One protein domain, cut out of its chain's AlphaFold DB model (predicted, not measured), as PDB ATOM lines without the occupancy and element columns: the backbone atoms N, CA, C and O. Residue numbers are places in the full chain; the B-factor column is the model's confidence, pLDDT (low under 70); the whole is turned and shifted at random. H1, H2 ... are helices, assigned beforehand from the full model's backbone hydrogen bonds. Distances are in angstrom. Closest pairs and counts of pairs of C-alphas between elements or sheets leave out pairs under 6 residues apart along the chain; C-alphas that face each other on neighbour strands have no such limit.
ATOM      1  N   ALA A 222     230.436 366.350 339.592       55.97
ATOM      2  CA  ALA A 222     230.195 367.612 338.897       55.97
ATOM      3  C   ALA A 222     231.288 367.941 337.852       55.97
ATOM      4  O   ALA A 222     232.478 367.672 338.042       55.97
ATOM      5  N   VAL A 223     230.876 368.579 336.748       55.09
ATOM      6  CA  VAL A 223     231.685 368.877 335.543       55.09
ATOM      7  C   VAL A 223     233.003 369.612 335.839       55.09
ATOM      8  O   VAL A 223     234.020 369.339 335.200       55.09
ATOM      9  N   THR A 224     233.019 370.531 336.806       52.69
ATOM     10  CA  THR A 224     234.208 371.321 337.176       52.69
ATOM     11  C   THR A 224     235.236 370.522 337.972       52.69
ATOM     12  O   THR A 224     236.439 370.682 337.746       52.69
ATOM     13  N   ASP A 225     234.788 369.611 338.831       61.88
ATOM     14  CA  ASP A 225     235.674 368.786 339.661       61.88
ATOM     15  C   ASP A 225     236.291 367.642 338.843       61.88
ATOM     16  O   ASP A 225     237.449 367.260 339.045       61.88
ATOM     17  N   LEU A 226     235.564 367.161 337.829       61.88
ATOM     18  CA  LEU A 226     236.007 366.117 336.900       61.88
ATOM     19  C   LEU A 226     237.214 366.527 336.040       61.88
ATOM     20  O   LEU A 226     238.074 365.697 335.752       61.88
ATOM     21  N   LEU A 227     237.335 367.802 335.657       64.12
ATOM     22  CA  LEU A 227     238.463 368.272 334.837       64.12
ATOM     23  C   LEU A 227     239.789 368.349 335.608       64.12
ATOM     24  O   LEU A 227     240.861 368.366 334.997       64.12
ATOM     25  N   ASN A 228     239.733 368.424 336.938       67.88
ATOM     26  CA  ASN A 228     240.916 368.381 337.800       67.88
ATOM     27  C   ASN A 228     241.317 366.947 338.154       67.88
ATOM     28  O   ASN A 228     242.502 366.664 338.315       67.88
ATOM     29  N   ASN A 229     240.344 366.044 338.197       71.12
ATOM     30  CA  ASN A 229     240.498 364.676 338.656       71.12
ATOM     31  C   ASN A 229     241.339 363.814 337.697       71.12
ATOM     32  O   ASN A 229     241.055 363.689 336.499       71.12
ATOM     33  N   GLU A 230     242.396 363.206 338.232       70.56
ATOM     34  CA  GLU A 230     243.347 362.390 337.469       70.56
ATOM     35  C   GLU A 230     242.753 361.056 337.003       70.56
ATOM     36  O   GLU A 230     243.143 360.559 335.948       70.56
ATOM     37  N   ASN A 231     241.721 360.559 337.692       70.81
ATOM     38  CA  ASN A 231     241.106 359.256 337.413       70.81
ATOM     39  C   ASN A 231     240.089 359.291 336.258       70.81
ATOM     40  O   ASN A 231     239.588 358.253 335.838       70.81
ATOM     41  N   VAL A 232     239.757 360.479 335.743       75.38
ATOM     42  CA  VAL A 232     238.827 360.619 334.614       75.38
ATOM     43  C   VAL A 232     239.533 360.242 333.317       75.38
ATOM     44  O   VAL A 232     240.633 360.725 333.036       75.38
ATOM     45  N   SER A 233     238.886 359.406 332.506       77.06
ATOM     46  CA  SER A 233     239.448 358.965 331.232       77.06
ATOM     47  C   SER A 233     239.679 360.144 330.272       77.06
ATOM     48  O   SER A 233     238.972 361.156 330.305       77.06
ATOM     49  N   GLU A 234     240.659 360.025 329.372       79.50
ATOM     50  CA  GLU A 234     240.949 361.077 328.387       79.50
ATOM     51  C   GLU A 234     239.739 361.400 327.489       79.50
ATOM     52  O   GLU A 234     239.522 362.561 327.136       79.50
ATOM     53  N   ILE A 235     238.938 360.383 327.141       79.44
ATOM     54  CA  ILE A 235     237.737 360.546 326.311       79.44
ATOM     55  C   ILE A 235     236.626 361.279 327.066       79.44
ATOM     56  O   ILE A 235     235.973 362.148 326.491       79.44
ATOM     57  N   ASP A 236     236.448 361.001 328.359       78.56
ATOM     58  CA  ASP A 236     235.435 361.676 329.172       78.56
ATOM     59  C   ASP A 236     235.831 363.138 329.423       78.56
ATOM     60  O   ASP A 236     234.988 364.027 329.328       78.56
ATOM     61  N   ARG A 237     237.129 363.437 329.593       80.44
ATOM     62  CA  ARG A 237     237.623 364.828 329.617       80.44
ATOM     63  C   ARG A 237     237.328 365.565 328.313       80.44
ATOM     64  O   ARG A 237     236.838 366.692 328.359       80.44
ATOM     65  N   LEU A 238     237.597 364.947 327.158       82.44
ATOM     66  CA  LEU A 238     237.269 365.537 325.856       82.44
ATOM     67  C   LEU A 238     235.764 365.817 325.744       82.44
ATOM     68  O   LEU A 238     235.389 366.922 325.356       82.44
ATOM     69  N   ARG A 239     234.911 364.854 326.118       82.75
ATOM     70  CA  ARG A 239     233.446 365.005 326.112       82.75
ATOM     71  C   ARG A 239     232.996 366.171 326.993       82.75
ATOM     72  O   ARG A 239     232.221 367.000 326.529       82.75
ATOM     73  N   LEU A 240     233.532 366.304 328.208       80.94
ATOM     74  CA  LEU A 240     233.220 367.424 329.106       80.94
ATOM     75  C   LEU A 240     233.636 368.775 328.515       80.94
ATOM     76  O   LEU A 240     232.857 369.726 328.557       80.94
ATOM     77  N   VAL A 241     234.832 368.865 327.927       82.12
ATOM     78  CA  VAL A 241     235.293 370.094 327.262       82.12
ATOM     79  C   VAL A 241     234.424 370.417 326.044       82.12
ATOM     80  O   VAL A 241     234.082 371.579 325.845       82.12
ATOM     81  N   MET A 242     234.016 369.418 325.255       85.44
ATOM     82  CA  MET A 242     233.090 369.593 324.129       85.44
ATOM     83  C   MET A 242     231.711 370.092 324.584       85.44
ATOM     84  O   MET A 242     231.174 371.021 323.983       85.44
ATOM     85  N   LEU A 243     231.159 369.527 325.660       82.88
ATOM     86  CA  LEU A 243     229.889 369.964 326.249       82.88
ATOM     87  C   LEU A 243     229.973 371.398 326.773       82.88
ATOM     88  O   LEU A 243     229.096 372.215 326.487       82.88
ATOM     89  N   TYR A 244     231.046 371.718 327.498       81.06
ATOM     90  CA  TYR A 244     231.300 373.068 327.986       81.06
ATOM     91  C   TYR A 244     231.415 374.059 326.820       81.06
ATOM     92  O   TYR A 244     230.781 375.113 326.843       81.06
ATOM     93  N   ALA A 245     232.169 373.695 325.778       83.81
ATOM     94  CA  ALA A 245     232.349 374.507 324.581       83.81
ATOM     95  C   ALA A 245     231.016 374.827 323.899       83.81
ATOM     96  O   ALA A 245     230.768 375.989 323.606       83.81
ATOM     97  N   LEU A 246     230.154 373.824 323.700       83.88
ATOM     98  CA  LEU A 246     228.832 373.989 323.082       83.88
ATOM     99  C   LEU A 246     227.868 374.825 323.935       83.88
ATOM    100  O   LEU A 246     227.007 375.519 323.391       83.88
ATOM    101  N   ARG A 247     227.971 374.740 325.269       80.31
ATOM    102  CA  ARG A 247     227.105 375.495 326.187       80.31
ATOM    103  C   ARG A 247     227.487 376.967 326.252       80.31
ATOM    104  O   ARG A 247     226.606 377.815 326.200       80.31
ATOM    105  N   TYR A 248     228.782 377.252 326.338       76.44
ATOM    106  CA  TYR A 248     229.307 378.590 326.617       76.44
ATOM    107  C   TYR A 248     229.988 379.239 325.402       76.44
ATOM    108  O   TYR A 248     230.840 380.112 325.569       76.44
ATOM    109  N   GLU A 249     229.596 378.849 324.178       77.62
ATOM    110  CA  GLU A 249     230.208 379.277 322.903       77.62
ATOM    111  C   GLU A 249     230.445 380.790 322.794       77.62
ATOM    112  O   GLU A 249     231.441 381.216 322.213       77.62
ATOM    113  N   LYS A 250     229.514 381.597 323.323       75.56
ATOM    114  CA  LYS A 250     229.513 383.065 323.207       75.56
ATOM    115  C   LYS A 250     229.783 383.796 324.528       75.56
ATOM    116  O   LYS A 250     229.845 385.018 324.521       75.56
ATOM    117  N   GLU A 251     229.924 383.079 325.643       73.88
ATOM    118  CA  GLU A 251     229.937 383.692 326.980       73.88
ATOM    119  C   GLU A 251     231.352 383.923 327.520       73.88
ATOM    120  O   GLU A 251     231.633 384.998 328.044       73.88
ATOM    121  N   ASN A 252     232.261 382.948 327.388       72.69
ATOM    122  CA  ASN A 252     233.604 383.064 327.969       72.69
ATOM    123  C   ASN A 252     234.706 382.423 327.097       72.69
ATOM    124  O   ASN A 252     235.157 381.303 327.367       72.69
ATOM    125  N   PRO A 253     235.190 383.130 326.055       79.69
ATOM    126  CA  PRO A 253     236.214 382.602 325.151       79.69
ATOM    127  C   PRO A 253     237.569 382.379 325.842       79.69
ATOM    128  O   PRO A 253     238.313 381.475 325.460       79.69
ATOM    129  N   VAL A 254     237.892 383.154 326.883       82.06
ATOM    130  CA  VAL A 254     239.155 383.018 327.631       82.06
ATOM    131  C   VAL A 254     239.175 381.712 328.421       82.06
ATOM    132  O   VAL A 254     240.129 380.940 328.316       82.06
ATOM    133  N   GLN A 255     238.105 381.427 329.166       80.12
ATOM    134  CA  GLN A 255     237.977 380.177 329.917       80.12
ATOM    135  C   GLN A 255     237.979 378.963 328.983       80.12
ATOM    136  O   GLN A 255     238.622 377.955 329.274       80.12
ATOM    137  N   LEU A 256     237.338 379.075 327.817       80.56
ATOM    138  CA  LEU A 256     237.360 378.025 326.803       80.56
ATOM    139  C   LEU A 256     238.786 377.721 326.309       80.56
ATOM    140  O   LEU A 256     239.185 376.559 326.238       80.56
ATOM    141  N   MET A 257     239.586 378.757 326.042       82.06
ATOM    142  CA  MET A 257     240.992 378.598 325.652       82.06
ATOM    143  C   MET A 257     241.841 377.965 326.762       82.06
ATOM    144  O   MET A 257     242.682 377.107 326.483       82.06
ATOM    145  N   GLN A 258     241.603 378.322 328.027       82.81
ATOM    146  CA  GLN A 258     242.273 377.686 329.168       82.81
ATOM    147  C   GLN A 258     241.951 376.186 329.250       82.81
ATOM    148  O   GLN A 258     242.852 375.371 329.458       82.81
ATOM    149  N   LEU A 259     240.690 375.807 329.028       80.31
ATOM    150  CA  LEU A 259     240.271 374.405 328.983       80.31
ATOM    151  C   LEU A 259     240.920 373.642 327.822       80.31
ATOM    152  O   LEU A 259     241.335 372.499 328.006       80.31
ATOM    153  N   PHE A 260     241.072 374.271 326.655       81.81
ATOM    154  CA  PHE A 260     241.752 373.658 325.507       81.81
ATOM    155  C   PHE A 260     243.227 373.397 325.788       81.81
ATOM    156  O   PHE A 260     243.712 372.297 325.521       81.81
ATOM    157  N   ASN A 261     243.923 374.370 326.373       82.56
ATOM    158  CA  ASN A 261     245.327 374.215 326.746       82.56
ATOM    159  C   ASN A 261     245.505 373.117 327.800       82.56
ATOM    160  O   ASN A 261     246.431 372.312 327.710       82.56
ATOM    161  N   LYS A 262     244.579 373.030 328.760       80.88
ATOM    162  CA  LYS A 262     244.578 371.984 329.786       80.88
ATOM    163  C   LYS A 262     244.285 370.591 329.226       80.88
ATOM    164  O   LYS A 262     244.852 369.611 329.700       80.88
ATOM    165  N   LEU A 263     243.412 370.485 328.224       80.50
ATOM    166  CA  LEU A 263     243.170 369.225 327.520       80.50
ATOM    167  C   LEU A 263     244.415 368.800 326.726       80.50
ATOM    168  O   LEU A 263     244.828 367.645 326.812       80.50
ATOM    169  N   ALA A 264     245.039 369.747 326.017       81.06
ATOM    170  CA  ALA A 264     246.242 369.515 325.218       81.06
ATOM    171  C   ALA A 264     247.446 369.071 326.059       81.06
ATOM    172  O   ALA A 264     248.208 368.213 325.624       81.06
ATOM    173  N   SER A 265     247.618 369.639 327.256       81.31
ATOM    174  CA  SER A 265     248.732 369.284 328.141       81.31
ATOM    175  C   SER A 265     248.581 367.904 328.780       81.31
ATOM    176  O   SER A 265     249.580 367.306 329.171       81.31
ATOM    177  N   ARG A 266     247.350 367.388 328.887       75.81
ATOM    178  CA  ARG A 266     247.052 366.111 329.556       75.81
ATOM    179  C   ARG A 266     246.861 364.930 328.611       75.81
ATOM    180  O   ARG A 266     246.978 363.803 329.073       75.81
ATOM    181  N   SER A 267     246.545 365.160 327.335       69.81
ATOM    182  CA  SER A 267     246.341 364.080 326.367       69.81
ATOM    183  C   SER A 267     247.029 364.373 325.033       69.81
ATOM    184  O   SER A 267     246.574 365.243 324.286       69.81
ATOM    185  N   PRO A 268     248.071 363.609 324.654       69.75
ATOM    186  CA  PRO A 268     248.672 363.723 323.325       69.75
ATOM    187  C   PRO A 268     247.750 363.168 322.223       69.75
ATOM    188  O   PRO A 268     247.936 363.472 321.042       69.75
ATOM    189  N   LYS A 269     246.748 362.356 322.598       71.62
ATOM    190  CA  LYS A 269     245.825 361.676 321.682       71.62
ATOM    191  C   LYS A 269     244.759 362.617 321.124       71.62
ATOM    192  O   LYS A 269     244.479 362.588 319.924       71.62
ATOM    193  N   TYR A 270     244.166 363.457 321.969       69.88
ATOM    194  CA  TYR A 270     243.054 364.323 321.576       69.88
ATOM    195  C   TYR A 270     243.517 365.763 321.385       69.88
ATOM    196  O   TYR A 270     243.678 366.531 322.328       69.88
ATOM    197  N   LYS A 271     243.707 366.143 320.120       70.88
ATOM    198  CA  LYS A 271     244.111 367.506 319.773       70.88
ATOM    199  C   LYS A 271     242.958 368.491 320.023       70.88
ATOM    200  O   LYS A 271     241.826 368.183 319.640       70.88
ATOM    201  N   PRO A 272     243.240 369.717 320.509       70.69
ATOM    202  CA  PRO A 272     242.250 370.799 320.625       70.69
ATOM    203  C   PRO A 272     241.458 371.073 319.340       70.69
ATOM    204  O   PRO A 272     240.311 371.514 319.388       70.69
ATOM    205  N   GLY A 273     242.045 370.746 318.183       79.88
ATOM    206  CA  GLY A 273     241.390 370.844 316.881       79.88
ATOM    207  C   GLY A 273     240.074 370.064 316.773       79.88
ATOM    208  O   GLY A 273     239.224 370.459 315.984       79.88
ATOM    209  N   LEU A 274     239.850 369.012 317.573       81.94
ATOM    210  CA  LEU A 274     238.563 368.304 317.600       81.94
ATOM    211  C   LEU A 274     237.437 369.177 318.159       81.94
ATOM    212  O   LEU A 274     236.335 369.176 317.616       81.94
ATOM    213  N   VAL A 275     237.712 369.954 319.208       82.56
ATOM    214  CA  VAL A 275     236.710 370.850 319.795       82.56
ATOM    215  C   VAL A 275     236.456 372.041 318.874       82.56
ATOM    216  O   VAL A 275     235.311 372.422 318.654       82.56
ATOM    217  N   GLN A 276     237.505 372.574 318.244       84.50
ATOM    218  CA  GLN A 276     237.359 373.609 317.214       84.50
ATOM    219  C   GLN A 276     236.559 373.106 316.007       84.50
ATOM    220  O   GLN A 276     235.712 373.826 315.484       84.50
ATOM    221  N   PHE A 277     236.793 371.866 315.570       86.56
ATOM    222  CA  PHE A 277     236.023 371.244 314.497       86.56
ATOM    223  C   PHE A 277     234.553 371.078 314.886       86.56
ATOM    224  O   PHE A 277     233.683 371.419 314.087       86.56
ATOM    225  N   LEU A 278     234.269 370.626 316.112       87.06
ATOM    226  CA  LEU A 278     232.907 370.531 316.637       87.06
ATOM    227  C   LEU A 278     232.199 371.888 316.587       87.06
ATOM    228  O   LEU A 278     231.136 371.981 315.983       87.06
ATOM    229  N   LEU A 279     232.809 372.939 317.136       86.12
ATOM    230  CA  LEU A 279     232.242 374.291 317.094       86.12
ATOM    231  C   LEU A 279     232.075 374.785 315.655       86.12
ATOM    232  O   LEU A 279     231.060 375.375 315.313       86.12
ATOM    233  N   LYS A 280     233.017 374.480 314.761       88.00
ATOM    234  CA  LYS A 280     232.880 374.823 313.343       88.00
ATOM    235  C   LYS A 280     231.691 374.117 312.686       88.00
ATOM    236  O   LYS A 280     231.115 374.684 311.761       88.00
ATOM    237  N   GLN A 281     231.345 372.893 313.083       85.31
ATOM    238  CA  GLN A 281     230.277 372.109 312.447       85.31
ATOM    239  C   GLN A 281     228.906 372.284 313.100       85.31
ATOM    240  O   GLN A 281     227.908 372.253 312.387       85.31
ATOM    241  N   ALA A 282     228.868 372.477 314.414       87.25
ATOM    242  CA  ALA A 282     227.661 372.463 315.236       87.25
ATOM    243  C   ALA A 282     227.551 373.705 316.139       87.25
ATOM    244  O   ALA A 282     226.940 373.642 317.205       87.25
ATOM    245  N   SER A 283     228.140 374.841 315.738       85.00
ATOM    246  CA  SER A 283     227.934 376.106 316.449       85.00
ATOM    247  C   SER A 283     226.463 376.479 316.489       85.00
ATOM    248  O   SER A 283     225.641 376.047 315.678       85.00
ATOM    249  N   VAL A 284     226.135 377.366 317.413       82.31
ATOM    250  CA  VAL A 284     224.777 377.859 317.608       82.31
ATOM    251  C   VAL A 284     224.179 378.593 316.400       82.31
ATOM    252  O   VAL A 284     222.975 378.781 316.337       82.31
ATOM    253  N   GLU A 285     225.003 379.014 315.441       82.56
ATOM    254  CA  GLU A 285     224.554 379.655 314.193       82.56
ATOM    255  C   GLU A 285     224.201 378.643 313.101       82.56
ATOM    256  O   GLU A 285     223.495 378.976 312.155       82.56
ATOM    257  N   LYS A 286     224.695 377.407 313.221       82.75
ATOM    258  CA  LYS A 286     224.414 376.317 312.278       82.75
ATOM    259  C   LYS A 286     223.247 375.439 312.715       82.75
ATOM    260  O   LYS A 286     222.694 374.721 311.886       82.75
ATOM    261  N   ARG A 287     222.908 375.481 314.003       83.56
ATOM    262  CA  ARG A 287     221.817 374.715 314.603       83.56
ATOM    263  C   ARG A 287     220.469 375.393 314.345       83.56
ATOM    264  O   ARG A 287     220.369 376.616 314.376       83.56
ATOM    265  N   THR A 288     219.438 374.595 314.093       76.25
ATOM    266  CA  THR A 288     218.047 375.031 313.921       76.25
ATOM    267  C   THR A 288     217.421 375.411 315.265       76.25
ATOM    268  O   THR A 288     216.604 376.327 315.330       76.25
ATOM    269  N   GLY A 289     217.801 374.714 316.342       71.12
ATOM    270  CA  GLY A 289     217.207 374.869 317.669       71.12
ATOM    271  C   GLY A 289     218.171 375.343 318.757       71.12
ATOM    272  O   GLY A 289     219.395 375.352 318.608       71.12
ATOM    273  N   ASP A 290     217.594 375.693 319.904       72.19
ATOM    274  CA  ASP A 290     218.347 375.956 321.124       72.19
ATOM    275  C   ASP A 290     218.591 374.657 321.900       72.19
ATOM    276  O   ASP A 290     217.760 374.199 322.680       72.19
ATOM    277  N   LEU A 291     219.766 374.073 321.681       73.75
ATOM    278  CA  LEU A 291     220.189 372.792 322.259       73.75
ATOM    279  C   LEU A 291     220.146 372.736 323.790       73.75
ATOM    280  O   LEU A 291     220.012 371.652 324.350       73.75
ATOM    281  N   PHE A 292     220.289 373.879 324.468       71.25
ATOM    282  CA  PHE A 292     220.254 373.944 325.932       71.25
ATOM    283  C   PHE A 292     218.966 374.568 326.472       71.25
ATOM    284  O   PHE A 292     218.780 374.583 327.685       71.25
ATOM    285  N   GLY A 293     218.084 375.076 325.606       62.78
ATOM    286  CA  GLY A 293     216.822 375.710 325.998       62.78
ATOM    287  C   GLY A 293     216.966 377.001 326.820       62.78
ATOM    288  O   GLY A 293     215.984 377.440 327.413       62.78
ATOM    289  N   ASN A 294     218.160 377.599 326.879       55.81
ATOM    290  CA  ASN A 294     218.472 378.775 327.696       55.81
ATOM    291  C   ASN A 294     218.151 380.123 327.024       55.81
ATOM    292  O   ASN A 294     218.215 381.159 327.682       55.81
ATOM    293  N   ARG A 295     217.877 380.149 325.719       51.69
ATOM    294  CA  ARG A 295     217.737 381.386 324.934       51.69
ATOM    295  C   ARG A 295     216.323 381.944 324.921       51.69
ATOM    296  O   ARG A 295     216.160 383.152 324.799       51.69
ATOM    297  N   ASP A 296     215.318 381.090 325.088       52.41
ATOM    298  CA  ASP A 296     213.912 381.481 325.016       52.41
ATOM    299  C   ASP A 296     213.213 381.284 326.364       52.41
ATOM    300  O   ASP A 296     212.874 380.162 326.747       52.41
ATOM    301  N   LEU A 297     212.885 382.388 327.042       47.12
ATOM    302  CA  LEU A 297     212.052 382.407 328.258       47.12
ATOM    303  C   LEU A 297     210.723 381.646 328.072       47.12
ATOM    304  O   LEU A 297     210.230 380.995 328.990       47.12
ATOM    305  N   MET A 298     210.176 381.660 326.853       51.62
ATOM    306  CA  MET A 298     209.005 380.874 326.450       51.62
ATOM    307  C   MET A 298     209.253 379.357 326.444       51.62
ATOM    308  O   MET A 298     208.347 378.597 326.783       51.62
ATOM    309  N   ASN A 299     210.448 378.898 326.055       51.97
ATOM    310  CA  ASN A 299     210.819 377.479 326.076       51.97
ATOM    311  C   ASN A 299     211.146 377.022 327.502       51.97
ATOM    312  O   ASN A 299     210.751 375.921 327.879       51.97
ATOM    313  N   ILE A 300     211.746 377.890 328.323       50.31
ATOM    314  CA  ILE A 300     211.924 377.665 329.765       50.31
ATOM    315  C   ILE A 300     210.557 377.481 330.440       50.31
ATOM    316  O   ILE A 300     210.333 376.463 331.088       50.31
ATOM    317  N   ALA A 301     209.598 378.384 330.203       47.12
ATOM    318  CA  ALA A 301     208.240 378.273 330.743       47.12
ATOM    319  C   ALA A 301     207.500 377.010 330.252       47.12
ATOM    320  O   ALA A 301     206.807 376.355 331.031       47.12
ATOM    321  N   ARG A 302     207.677 376.616 328.980       55.75
ATOM    322  CA  ARG A 302     207.110 375.369 328.428       55.75
ATOM    323  C   ARG A 302     207.736 374.114 329.042       55.75
ATOM    324  O   ARG A 302     207.011 373.160 329.311       55.75
ATOM    325  N   ASN A 303     209.049 374.111 329.265       50.91
ATOM    326  CA  ASN A 303     209.769 373.000 329.887       50.91
ATOM    327  C   ASN A 303     209.436 372.887 331.383       50.91
ATOM    328  O   ASN A 303     209.228 371.780 331.870       50.91
ATOM    329  N   MET A 304     209.264 374.015 332.079       46.91
ATOM    330  CA  MET A 304     208.770 374.057 333.461       46.91
ATOM    331  C   MET A 304     207.323 373.559 333.573       46.91
ATOM    332  O   MET A 304     207.025 372.761 334.455       46.91
ATOM    333  N   ALA A 305     206.432 373.937 332.650       52.62
ATOM    334  CA  ALA A 305     205.047 373.450 332.631       52.62
ATOM    335  C   ALA A 305     204.928 371.941 332.316       52.62
ATOM    336  O   ALA A 305     203.941 371.309 332.682       52.62
ATOM    337  N   ARG A 306     205.929 371.352 331.645       56.75
ATOM    338  CA  ARG A 306     206.044 369.897 331.417       56.75
ATOM    339  C   ARG A 306     206.685 369.154 332.596       56.75
ATOM    340  O   ARG A 306     206.584 367.931 332.678       56.75
ATOM    341  N   GLY A 307     207.345 369.881 333.495       48.81
ATOM    342  CA  GLY A 307     208.205 369.362 334.552       48.81
ATOM    343  C   GLY A 307     207.481 368.988 335.841       48.81
ATOM    344  O   GLY A 307     207.812 369.537 336.882       48.81
ATOM    345  N   LEU A 308     206.532 368.044 335.793       42.69
ATOM    346  CA  LEU A 308     205.951 367.442 337.009       42.69
ATOM    347  C   LEU A 308     205.652 365.929 336.912       42.69
ATOM    348  O   LEU A 308     204.955 365.403 337.775       42.69
ATOM    349  N   LYS A 309     206.142 365.191 335.898       46.47
ATOM    350  CA  LYS A 309     205.788 363.757 335.776       46.47
ATOM    351  C   LYS A 309     206.851 362.766 335.288       46.47
ATOM    352  O   LYS A 309     206.474 361.665 334.907       46.47
ATOM    353  N   GLY A 310     208.147 363.091 335.287       50.09
ATOM    354  CA  GLY A 310     209.097 362.085 334.780       50.09
ATOM    355  C   GLY A 310     210.594 362.297 334.926       50.09
ATOM    356  O   GLY A 310     211.333 361.486 334.383       50.09
ATOM    357  N   VAL A 311     211.078 363.328 335.622       49.53
ATOM    358  CA  VAL A 311     212.524 363.446 335.862       49.53
ATOM    359  C   VAL A 311     212.783 363.809 337.319       49.53
ATOM    360  O   VAL A 311     213.070 364.953 337.652       49.53
ATOM    361  N   GLU A 312     212.662 362.810 338.192       53.59
ATOM    362  CA  GLU A 312     213.136 362.891 339.584       53.59
ATOM    363  C   GLU A 312     214.667 362.759 339.670       53.59
ATOM    364  O   GLU A 312     215.278 363.120 340.673       53.59
ATOM    365  N   ASN A 313     215.309 362.274 338.601       63.56
ATOM    366  CA  ASN A 313     216.729 361.963 338.583       63.56
ATOM    367  C   ASN A 313     217.563 363.066 337.898       63.56
ATOM    368  O   ASN A 313     217.407 363.366 336.711       63.56
ATOM    369  N   VAL A 314     218.508 363.635 338.655       63.03
ATOM    370  CA  VAL A 314     219.441 364.693 338.221       63.03
ATOM    371  C   VAL A 314     220.320 364.265 337.035       63.03
ATOM    372  O   VAL A 314     220.761 365.107 336.257       63.03
ATOM    373  N   TYR A 315     220.535 362.959 336.856       63.59
ATOM    374  CA  TYR A 315     221.373 362.383 335.800       63.59
ATOM    375  C   TYR A 315     220.648 362.216 334.451       63.59
ATOM    376  O   TYR A 315     221.301 362.005 333.433       63.59
ATOM    377  N   THR A 316     219.315 362.341 334.409       69.19
ATOM    378  CA  THR A 316     218.490 362.116 333.200       69.19
ATOM    379  C   THR A 316     217.722 363.364 332.759       69.19
ATOM    380  O   THR A 316     216.655 363.272 332.160       69.19
ATOM    381  N   GLN A 317     218.243 364.554 333.068       69.62
ATOM    382  CA  GLN A 317     217.583 365.828 332.756       69.62
ATOM    383  C   GLN A 317     217.635 366.214 331.278       69.62
ATOM    384  O   GLN A 317     216.772 366.950 330.800       69.62
ATOM    385  N   HIS A 318     218.650 365.751 330.545       75.25
ATOM    386  CA  HIS A 318     218.777 366.080 329.134       75.25
ATOM    387  C   HIS A 318     217.746 365.312 328.302       75.25
ATOM    388  O   HIS A 318     217.685 364.085 328.337       75.25
ATOM    389  N   GLN A 319     216.993 366.053 327.496       76.12
ATOM    390  CA  GLN A 319     216.068 365.506 326.520       76.12
ATOM    391  C   GLN A 319     216.571 365.838 325.108       76.12
ATOM    392  O   GLN A 319     216.716 367.026 324.802       76.12
ATOM    393  N   PRO A 320     216.807 364.834 324.241       81.88
ATOM    394  CA  PRO A 320     217.277 365.073 322.879       81.88
ATOM    395  C   PRO A 320     216.297 365.920 322.067       81.88
ATOM    396  O   PRO A 320     215.075 365.776 322.208       81.88
ATOM    397  N   LEU A 321     216.818 366.721 321.135       82.19
ATOM    398  CA  LEU A 321     216.001 367.569 320.254       82.19
ATOM    399  C   LEU A 321     214.958 366.749 319.479       82.19
ATOM    400  O   LEU A 321     213.811 367.171 319.318       82.19
ATOM    401  N   LEU A 322     215.331 365.532 319.070       85.56
ATOM    402  CA  LEU A 322     214.451 364.607 318.356       85.56
ATOM    403  C   LEU A 322     213.139 364.341 319.106       85.56
ATOM    404  O   LEU A 322     212.098 364.217 318.466       85.56
ATOM    405  N   PHE A 323     213.150 364.299 320.441       85.25
ATOM    406  CA  PHE A 323     211.919 364.116 321.209       85.25
ATOM    407  C   PHE A 323     210.932 365.265 320.963       85.25
ATOM    408  O   PHE A 323     209.754 365.032 320.688       85.25
ATOM    409  N   GLN A 324     211.411 366.510 321.019       82.56
ATOM    410  CA  GLN A 324     210.581 367.698 320.799       82.56
ATOM    411  C   GLN A 324     210.062 367.749 319.356       82.56
ATOM    412  O   GLN A 324     208.900 368.101 319.115       82.56
ATOM    413  N   THR A 325     210.893 367.335 318.398       86.31
ATOM    414  CA  THR A 325     210.510 367.198 316.989       86.31
ATOM    415  C   THR A 325     209.402 366.158 316.813       86.31
ATOM    416  O   THR A 325     208.381 366.453 316.191       86.31
ATOM    417  N   MET A 326     209.534 364.976 317.421       88.62
ATOM    418  CA  MET A 326     208.527 363.904 317.372       88.62
ATOM    419  C   MET A 326     207.198 364.316 318.016       88.62
ATOM    420  O   MET A 326     206.122 364.041 317.478       88.62
ATOM    421  N   GLU A 327     207.247 365.027 319.141       87.31
ATOM    422  CA  GLU A 327     206.053 365.563 319.799       87.31
ATOM    423  C   GLU A 327     205.349 366.614 318.921       87.31
ATOM    424  O   GLU A 327     204.119 366.622 318.809       87.31
ATOM    425  N   SER A 328     206.121 367.472 318.250       87.12
ATOM    426  CA  SER A 328     205.597 368.474 317.316       87.12
ATOM    427  C   SER A 328     204.962 367.832 316.085       87.12
ATOM    428  O   SER A 328     203.899 368.279 315.656       87.12
ATOM    429  N   ILE A 329     205.550 366.753 315.557       89.44
ATOM    430  CA  ILE A 329     204.968 365.948 314.470       89.44
ATOM    431  C   ILE A 329     203.636 365.346 314.909       89.44
ATOM    432  O   ILE A 329     202.629 365.526 314.230       89.44
ATOM    433  N   THR A 330     203.612 364.695 316.072       88.19
ATOM    434  CA  THR A 330     202.413 364.022 316.598       88.19
ATOM    435  C   THR A 330     201.265 365.009 316.837       88.19
ATOM    436  O   THR A 330     200.099 364.664 316.673       88.19
ATOM    437  N   ARG A 331     201.583 366.264 317.181       89.81
ATOM    438  CA  ARG A 331     200.604 367.349 317.362       89.81
ATOM    439  C   ARG A 331     200.279 368.136 316.087       89.81
ATOM    440  O   ARG A 331     199.503 369.084 316.172       89.81
ATOM    441  N   GLY A 332     200.892 367.814 314.946       86.56
ATOM    442  CA  GLY A 332     200.711 368.555 313.692       86.56
ATOM    443  C   GLY A 332     201.250 369.992 313.724       86.56
ATOM    444  O   GLY A 332     200.748 370.854 313.015       86.56
ATOM    445  N   ARG A 333     202.245 370.275 314.576       87.19
ATOM    446  CA  ARG A 333     202.827 371.616 314.794       87.19
ATOM    447  C   ARG A 333     204.238 371.776 314.229       87.19
ATOM    448  O   ARG A 333     204.858 372.813 314.450       87.19
ATOM    449  N   LEU A 334     204.768 370.763 313.539       83.94
ATOM    450  CA  LEU A 334     206.093 370.850 312.927       83.94
ATOM    451  C   LEU A 334     206.045 371.812 311.730       83.94
ATOM    452  O   LEU A 334     205.470 371.476 310.692       83.94
ATOM    453  N   ARG A 335     206.652 372.994 311.878       78.44
ATOM    454  CA  ARG A 335     206.630 374.064 310.870       78.44
ATOM    455  C   ARG A 335     207.366 373.638 309.603       78.44
ATOM    456  O   ARG A 335     208.333 372.898 309.694       78.44
ATOM    457  N   ASP A 336     206.970 374.146 308.441       67.00
ATOM    458  CA  ASP A 336     207.641 373.853 307.156       67.00
ATOM    459  C   ASP A 336     209.041 374.484 307.026       67.00
ATOM    460  O   ASP A 336     209.780 374.201 306.084       67.00
ATOM    461  N   VAL A 337     209.393 375.378 307.955       54.16
ATOM    462  CA  VAL A 337     210.682 376.084 307.995       54.16
ATOM    463  C   VAL A 337     211.760 375.361 308.802       54.16
ATOM    464  O   VAL A 337     212.930 375.710 308.643       54.16
ATOM    465  N   ASP A 338     211.364 374.378 309.615       45.75
ATOM    466  CA  ASP A 338     212.242 373.516 310.416       45.75
ATOM    467  C   ASP A 338     212.550 372.231 309.618       45.75
ATOM    468  O   ASP A 338     213.758 371.923 309.434       45.75
TER     469      ASP A 338
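Overview. This is residues 222 to 338 of the 338 residues of an uncharacterized protein of Brassica oleracea (UniProt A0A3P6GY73). What shape does the model have? It has two loosely joined lobes: in the first, H2 and H3 form a helical hairpin, H4 packs on residues 241 to 246 of H2 so that the centres of H2, H3 and H4 make a triangle, and H1 is near H2, while in the second, H5 and H6 are apart and residues 307 to 317 of the loop between them stick out. What is it made of? The printed part has 117 residues with six named helices, H1 to H6 in order along the chain, and no named strand; its class is all helix. How large and how dense is it? It is loose, with a radius of gyration of the C-alphas of 17.0 A and spans of 50 by 33 by 23 A.

Along the chain. Where do the first helices lie? H1 is residues 223 to 226, beginning at C-alpha 223 (231.685, 368.877, 335.543) and measuring 5.3 A from first to last C-alpha. H2 is residues 234 to 247, 20.1 A long, and H3 is residues 253 to 266, 20.2 A long. Which helices follow? H4 is residues 273 to 282, 13.9 A long, with C-alpha 273 at (241.390, 370.844, 316.881). H5 is residues 297 to 306, 14.2 A long, and H6 is residues 321 to 330, 14.5 A long, ending at C-alpha 330 (202.413, 364.022, 316.598).

Arrangement. What stands near H2? H1 is close to H2 but not clearly touching, the closest C-alphas being those of Val 223 and Leu 240, 6.8 A apart. H3 touches H2 at a shallow tilt of 7 degrees, opposite ways, a helical hairpin whose closest C-alphas, of Ala 245 and Leu 256, are 6.5 A apart. H4 touches residues 241 to 246 of H2 alone, at a steep tilt of 39 degrees, the same way, with the C-alphas of Met 242 and Val 275 closest at 5.8 A. Which helices stay apart? H3 and H4 are only just apart, closest 8.1 A, and H5 and H6 are apart; each of these last two touches no helix. What do the backbones show? In H2, H3, H4, H5 and H6 every O i to N i+4 pair is within hydrogen-bond range, and H1 is too short for such a pair.

Size, cuts and confidence. How far does it reach? The two C-alphas farthest apart, those of Ser 265 and Gly 332, are 50.2 A apart. How is it linked? The printed part has no cut; the links H4 to H5 and H5 to H6 are long, with 14 residues each. What stands free? Residues 304 to 317, of which 304 to 306 belong to H5, and residues 327 to 332, of which 327 to 330 belong to H6, stand free. Where is confidence low? The mean pLDDT of the printed part is 72.9, and 38 residues are under 70, among them 222 to 228 and 293 to 317.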